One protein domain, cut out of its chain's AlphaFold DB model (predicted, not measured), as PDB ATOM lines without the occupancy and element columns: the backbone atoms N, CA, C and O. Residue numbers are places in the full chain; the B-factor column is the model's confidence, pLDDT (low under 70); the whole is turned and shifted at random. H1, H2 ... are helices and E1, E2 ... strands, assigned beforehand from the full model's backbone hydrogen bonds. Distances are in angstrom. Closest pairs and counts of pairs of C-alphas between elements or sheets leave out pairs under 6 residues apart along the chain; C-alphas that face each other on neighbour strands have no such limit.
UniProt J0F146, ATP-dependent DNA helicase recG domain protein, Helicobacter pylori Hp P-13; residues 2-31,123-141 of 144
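Overview. This is residues 2 to 31 and 123 to 141 of the 144 residues of the protein "ATP-dependent DNA helicase recG domain protein" of Helicobacter pylori Hp P-13 (UniProt J0F146). The printed part is an open V with little in its middle: the short strands E1 and E2 pair at the narrow end, one arm goes through H2 to H1, and the other leads to H3. At the wide end H1 comes near H3, and residues 136 to 141, of which 136 to 139 belong to H3, stick out free. The 49 printed residues hold three named helices and two named strands, in the order H1, H2, E1, E2, H3; the sheet, E1 - E2, is antiparallel, and the class is mixed, helices and strands. The whole is loose, with a radius of gyration of the C-alphas of 12.5 A and spans of 34 by 29 by 18 A.

Arrangement. H1, residues 2 to 11, and H2, residues 16 to 22, only just touch, with 3 pairs of C-alphas within 8 A; the closest C-alphas are those of Leu 8 and Leu 16, 6.9 A apart. They run the same way at a shallow tilt of 17 degrees. E1, residues 27 to 30, and E2, residues 123 to 125, are antiparallel neighbours at 151 degrees; N 29 and O 123 are within hydrogen-bond range at 2.8 A, as are N 125 and O 27 at 2.8 A. H3, residues 131 to 139, is near H1, with 6 pairs of C-alphas within 10 A, while H2 and H3 are apart. In H1 and H2 every O i to N i+4 pair is within hydrogen-bond range; in H3 2 of 5 are, beside 3 of 6 O i to N i+3 pairs.

Along the chain. H1 begins at C-alpha 2, (27.236, 23.751, 13.874), and is 14.4 A long from first to last C-alpha. H2 measures 9.9 A, E1 10.1 A and E2 6.6 A. H3 measures 13.5 A and ends at C-alpha 139, (44.749, 32.458, 16.216).

Size, cuts and confidence. The two C-alphas farthest apart are those of Gln 2 and Leu 31, at 35.0 A. Residues 32 to 122 are not printed, and C-alphas 31 and 123 are 6.9 A apart across this cut. The links H1 to H2, H2 to E1 and E2 to H3 are tight. Mean pLDDT of the printed part is 75.1; residues 128 to 141 are under 70.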
ATOM      1  N   GLN A   2      25.823  24.160  13.756       71.25
ATOM      2  CA  GLN A   2      27.236  23.751  13.874       71.25
ATOM      3  C   GLN A   2      28.158  24.861  14.423       71.25
ATOM      4  O   GLN A   2      28.972  24.594  15.303       71.25
ATOM      5  N   GLU A   3      27.969  26.115  13.997       78.62
ATOM      6  CA  GLU A   3      28.756  27.263  14.484       78.62
ATOM      7  C   GLU A   3      28.559  27.554  15.978       78.62
ATOM      8  O   GLU A   3      29.523  27.809  16.696       78.62
ATOM      9  N   ILE A   4      27.319  27.457  16.473       79.56
ATOM     10  CA  ILE A   4      27.005  27.677  17.892       79.56
ATOM     11  C   ILE A   4      27.693  26.608  18.743       79.56
ATOM     12  O   ILE A   4      28.350  26.934  19.729       79.56
ATOM     13  N   ASN A   5      27.627  25.342  18.329       81.81
ATOM     14  CA  ASN A   5      28.298  24.250  19.036       81.81
ATOM     15  C   ASN A   5      29.823  24.436  19.060       81.81
ATOM     16  O   ASN A   5      30.464  24.200  20.087       81.81
ATOM     17  N   HIS A   6      30.407  24.915  17.959       82.38
ATOM     18  CA  HIS A   6      31.825  25.257  17.900       82.38
ATOM     19  C   HIS A   6      32.183  26.412  18.856       82.38
ATOM     20  O   HIS A   6      33.183  26.334  19.577       82.38
ATOM     21  N   LEU A   7      31.353  27.459  18.922       78.44
ATOM     22  CA  LEU A   7      31.542  28.599  19.823       78.44
ATOM     23  C   LEU A   7      31.481  28.173  21.298       78.44
ATOM     24  O   LEU A   7      32.379  28.509  22.068       78.44
ATOM     25  N   LEU A   8      30.469  27.392  21.684       83.88
ATOM     26  CA  LEU A   8      30.302  26.893  23.054       83.88
ATOM     27  C   LEU A   8      31.493  26.027  23.486       83.88
ATOM     28  O   LEU A   8      32.065  26.238  24.557       83.88
ATOM     29  N   LYS A   9      31.958  25.138  22.597       83.69
ATOM     30  CA  LYS A   9      33.170  24.335  22.817       83.69
ATOM     31  C   LYS A   9      34.417  25.209  22.967       83.69
ATOM     32  O   LYS A   9      35.248  24.951  23.833       83.69
ATOM     33  N   THR A  10      34.540  26.266  22.162       78.88
ATOM     34  CA  THR A  10      35.666  27.217  22.229       78.88
ATOM     35  C   THR A  10      35.674  28.002  23.538       78.88
ATOM     36  O   THR A  10      36.728  28.210  24.136       78.88
ATOM     37  N   LEU A  11      34.496  28.410  24.004       79.06
ATOM     38  CA  LEU A  11      34.305  29.117  25.267       79.06
ATOM     39  C   LEU A  11      34.356  28.188  26.491       79.06
ATOM     40  O   LEU A  11      34.350  28.687  27.618       79.06
ATOM     41  N   ASN A  12      34.457  26.870  26.272       84.12
ATOM     42  CA  ASN A  12      34.450  25.820  27.288       84.12
ATOM     43  C   ASN A  12      33.222  25.898  28.211       84.12
ATOM     44  O   ASN A  12      33.345  25.839  29.434       84.12
ATOM     45  N   VAL A  13      32.049  26.062  27.603       85.31
ATOM     46  CA  VAL A  13      30.739  26.136  28.260       85.31
ATOM     47  C   VAL A  13      29.770  25.187  27.559       85.31
ATOM     48  O   VAL A  13      29.906  24.909  26.369       85.31
ATOM     49  N   LYS A  14      28.798  24.657  28.296       88.94
ATOM     50  CA  LYS A  14      27.871  23.614  27.831       88.94
ATOM     51  C   LYS A  14      26.630  24.183  27.156       88.94
ATOM     52  O   LYS A  14      25.949  23.473  26.426       88.94
ATOM     53  N   SER A  15      26.315  25.451  27.411       90.00
ATOM     54  CA  SER A  15      25.128  26.112  26.872       90.00
ATOM     55  C   SER A  15      25.353  27.605  26.658       90.00
ATOM     56  O   SER A  15      26.254  28.209  27.244       90.00
ATOM     57  N   LEU A  16      24.496  28.216  25.837       87.50
ATOM     58  CA  LEU A  16      24.489  29.664  25.642       87.50
ATOM     59  C   LEU A  16      24.196  30.410  26.951       87.50
ATOM     60  O   LEU A  16      24.807  31.441  27.210       87.50
ATOM     61  N   LEU A  17      23.316  29.871  27.799       89.25
ATOM     62  CA  LEU A  17      23.009  30.462  29.101       89.25
ATOM     63  C   LEU A  17      24.247  30.483  30.008       89.25
ATOM     64  O   LEU A  17      24.562  31.511  30.601       89.25
ATOM     65  N   GLU A  18      24.994  29.377  30.061       87.19
ATOM     66  CA  GLU A  18      26.266  29.322  30.789       87.19
ATOM     67  C   GLU A  18      27.282  30.314  30.207       87.19
ATOM     68  O   GLU A  18      27.966  31.005  30.960       87.19
ATOM     69  N   ALA A  19      27.335  30.458  28.878       84.69
ATOM     70  CA  ALA A  19      28.172  31.463  28.228       84.69
ATOM     71  C   ALA A  19      27.813  32.888  28.692       84.69
ATOM     72  O   ALA A  19      28.693  33.648  29.089       84.69
ATOM     73  N   LEU A  20      26.529  33.250  28.693       85.69
ATOM     74  CA  LEU A  20      26.075  34.577  29.116       85.69
ATOM     75  C   LEU A  20      26.422  34.858  30.583       85.69
ATOM     76  O   LEU A  20      26.930  35.936  30.886       85.69
ATOM     77  N   LEU A  21      26.228  33.883  31.475       84.25
ATOM     78  CA  LEU A  21      26.551  34.015  32.900       84.25
ATOM     79  C   LEU A  21      28.063  34.142  33.147       84.25
ATOM     80  O   LEU A  21      28.511  35.026  33.876       84.25
ATOM     81  N   VAL A  22      28.874  33.284  32.520       83.06
ATOM     82  CA  VAL A  22      30.335  33.265  32.721       83.06
ATOM     83  C   VAL A  22      31.009  34.488  32.099       83.06
ATOM     84  O   VAL A  22      31.967  35.029  32.660       83.06
ATOM     85  N   TYR A  23      30.518  34.926  30.941       82.12
ATOM     86  CA  TYR A  23      31.084  36.027  30.170       82.12
ATOM     87  C   TYR A  23      30.271  37.319  30.306       82.12
ATOM     88  O   TYR A  23      30.380  38.189  29.449       82.12
ATOM     89  N   THR A  24      29.504  37.496  31.385       86.44
ATOM     90  CA  THR A  24      28.836  38.776  31.662       86.44
ATOM     91  C   THR A  24      29.877  39.907  31.756       86.44
ATOM     92  O   THR A  24      30.921  39.737  32.406       86.44
ATOM     93  N   PRO A  25      29.640  41.077  31.128       89.56
ATOM     94  CA  PRO A  25      30.491  42.243  31.312       89.56
ATOM     95  C   PRO A  25      30.613  42.598  32.796       89.56
ATOM     96  O   PRO A  25      29.628  42.706  33.516       89.56
ATOM     97  N   LYS A  26      31.839  42.831  33.258       90.12
ATOM     98  CA  LYS A  26      32.101  43.344  34.609       90.12
ATOM     99  C   LYS A  26      31.688  44.797  34.784       90.12
ATOM    100  O   LYS A  26      31.618  45.285  35.904       90.12
ATOM    101  N   GLY A  27      31.537  45.497  33.676       90.69
ATOM    102  CA  GLY A  27      31.190  46.892  33.664       90.69
ATOM    103  C   GLY A  27      31.137  47.405  32.245       90.69
ATOM    104  O   GLY A  27      31.433  46.699  31.276       90.69
ATOM    105  N   TYR A  28      30.784  48.671  32.168       91.81
ATOM    106  CA  TYR A  28      30.606  49.397  30.934       91.81
ATOM    107  C   TYR A  28      31.516  50.608  30.979       91.81
ATOM    108  O   TYR A  28      31.842  51.131  32.047       91.81
ATOM    109  N   LYS A  29      31.953  51.030  29.805       91.19
ATOM    110  CA  LYS A  29      32.735  52.236  29.640       91.19
ATOM    111  C   LYS A  29      32.068  53.095  28.597       91.19
ATOM    112  O   LYS A  29      31.990  52.689  27.440       91.19
ATOM    113  N   ASP A  30      31.626  54.267  29.010       93.56
ATOM    114  CA  ASP A  30      31.151  55.266  28.075       93.56
ATOM    115  C   ASP A  30      32.351  55.867  27.331       93.56
ATOM    116  O   ASP A  30      33.299  56.348  27.952       93.56
ATOM    117  N   LEU A  31      32.361  55.756  26.004       95.06
ATOM    118  CA  LEU A  31      33.366  56.370  25.134       95.06
ATOM    119  C   LEU A  31      32.779  57.553  24.362       95.06
ATOM    120  O   LEU A  31      33.263  57.878  23.278       95.06
ATOM    121  N   SER A 123      31.295  50.761  25.532       89.94
ATOM    122  CA  SER A 123      32.164  49.592  25.419       89.94
ATOM    123  C   SER A 123      31.996  48.668  26.621       89.94
ATOM    124  O   SER A 123      32.047  49.102  27.771       89.94
ATOM    125  N   LEU A 124      31.892  47.366  26.362       89.88
ATOM    126  CA  LEU A 124      31.832  46.337  27.400       89.88
ATOM    127  C   LEU A 124      33.227  46.061  27.973       89.88
ATOM    128  O   LEU A 124      34.199  45.910  27.229       89.88
ATOM    129  N   ILE A 125      33.334  45.959  29.298       88.50
ATOM    130  CA  ILE A 125      34.555  45.538  29.989       88.50
ATOM    131  C   ILE A 125      34.357  44.113  30.492       88.50
ATOM    132  O   ILE A 125      33.591  43.871  31.420       88.50
ATOM    133  N   PHE A 126      35.108  43.161  29.945       85.38
ATOM    134  CA  PHE A 126      35.070  41.767  30.393       85.38
ATOM    135  C   PHE A 126      36.213  41.436  31.361       85.38
ATOM    136  O   PHE A 126      37.303  42.014  31.305       85.38
ATOM    137  N   LYS A 127      35.998  40.448  32.243       79.19
ATOM    138  CA  LYS A 127      37.084  39.871  33.050       79.19
ATOM    139  C   LYS A 127      38.103  39.233  32.112       79.19
ATOM    140  O   LYS A 127      37.757  38.414  31.268       79.19
ATOM    141  N   LYS A 128      39.386  39.533  32.314       69.12
ATOM    142  CA  LYS A 128      40.460  38.814  31.628       69.12
ATOM    143  C   LYS A 128      40.531  37.393  32.190       69.12
ATOM    144  O   LYS A 128      41.150  37.153  33.224       69.12
ATOM    145  N   LEU A 129      39.850  36.454  31.544       65.75
ATOM    146  CA  LEU A 129      39.903  35.044  31.911       65.75
ATOM    147  C   LEU A 129      41.239  34.451  31.440       65.75
ATOM    148  O   LEU A 129      41.694  34.726  30.327       65.75
ATOM    149  N   LYS A 130      41.880  33.624  32.282       54.50
ATOM    150  CA  LYS A 130      43.139  32.919  31.945       54.50
ATOM    151  C   LYS A 130      43.005  32.077  30.664       54.50
ATOM    152  O   LYS A 130      43.982  31.906  29.944       54.50
ATOM    153  N   ILE A 131      41.782  31.649  30.358       52.78
ATOM    154  CA  ILE A 131      41.384  30.844  29.201       52.78
ATOM    155  C   ILE A 131      41.768  31.534  27.875       52.78
ATOM    156  O   ILE A 131      42.395  30.908  27.026       52.78
ATOM    157  N   ILE A 132      41.570  32.853  27.737       52.75
ATOM    158  CA  ILE A 132      41.837  33.606  26.490       52.75
ATOM    159  C   ILE A 132      43.330  33.606  26.095       52.75
ATOM    160  O   ILE A 132      43.655  33.703  24.911       52.75
ATOM    161  N   LYS A 133      44.268  33.445  27.047       46.88
ATOM    162  CA  LYS A 133      45.711  33.362  26.727       46.88
ATOM    163  C   LYS A 133      46.051  32.133  25.874       46.88
ATOM    164  O   LYS A 133      46.940  32.235  25.033       46.88
ATOM    165  N   LYS A 134      45.341  31.010  26.051       44.41
ATOM    166  CA  LYS A 134      45.521  29.799  25.234       44.41
ATOM    167  C   LYS A 134      45.054  30.044  23.794       44.41
ATOM    168  O   LYS A 134      45.760  29.688  22.860       44.41
ATOM    169  N   TYR A 135      43.937  30.752  23.617       50.91
ATOM    170  CA  TYR A 135      43.322  30.974  22.302       50.91
ATOM    171  C   TYR A 135      43.962  32.106  21.492       50.91
ATOM    172  O   TYR A 135      44.115  31.959  20.284       50.91
ATOM    173  N   LYS A 136      44.449  33.188  22.122       46.00
ATOM    174  CA  LYS A 136      45.227  34.218  21.399       46.00
ATOM    175  C   LYS A 136      46.513  33.664  20.772       46.00
ATOM    176  O   LYS A 136      46.967  34.211  19.777       46.00
ATOM    177  N   LYS A 137      47.092  32.597  21.338       42.28
ATOM    178  CA  LYS A 137      48.259  31.901  20.771       42.28
ATOM    179  C   LYS A 137      47.885  31.038  19.558       42.28
ATOM    180  O   LYS A 137      48.685  30.925  18.644       42.28
ATOM    181  N   ILE A 138      46.670  30.483  19.541       45.00
ATOM    182  CA  ILE A 138      46.166  29.643  18.444       45.00
ATOM    183  C   ILE A 138      45.868  30.508  17.212       45.00
ATOM    184  O   ILE A 138      46.432  30.260  16.158       45.00
ATOM    185  N   TYR A 139      45.106  31.599  17.358       39.91
ATOM    186  CA  TYR A 139      44.749  32.458  16.216       39.91
ATOM    187  C   TYR A 139      45.918  33.273  15.638       39.91
ATOM    188  O   TYR A 139      45.864  33.672  14.480       39.91
ATOM    189  N   LYS A 140      46.990  33.514  16.410       38.75
ATOM    190  CA  LYS A 140      48.190  34.207  15.904       38.75
ATOM    191  C   LYS A 140      49.075  33.306  15.025       38.75
ATOM    192  O   LYS A 140      49.896  33.830  14.289       38.75
ATOM    193  N   ASN A 141      48.882  31.988  15.085       39.84
ATOM    194  CA  ASN A 141      49.633  30.996  14.309       39.84
ATOM    195  C   ASN A 141      48.836  30.433  13.115       39.84
ATOM    196  O   ASN A 141      49.294  29.490  12.483       39.84
TER     197      ASN A 141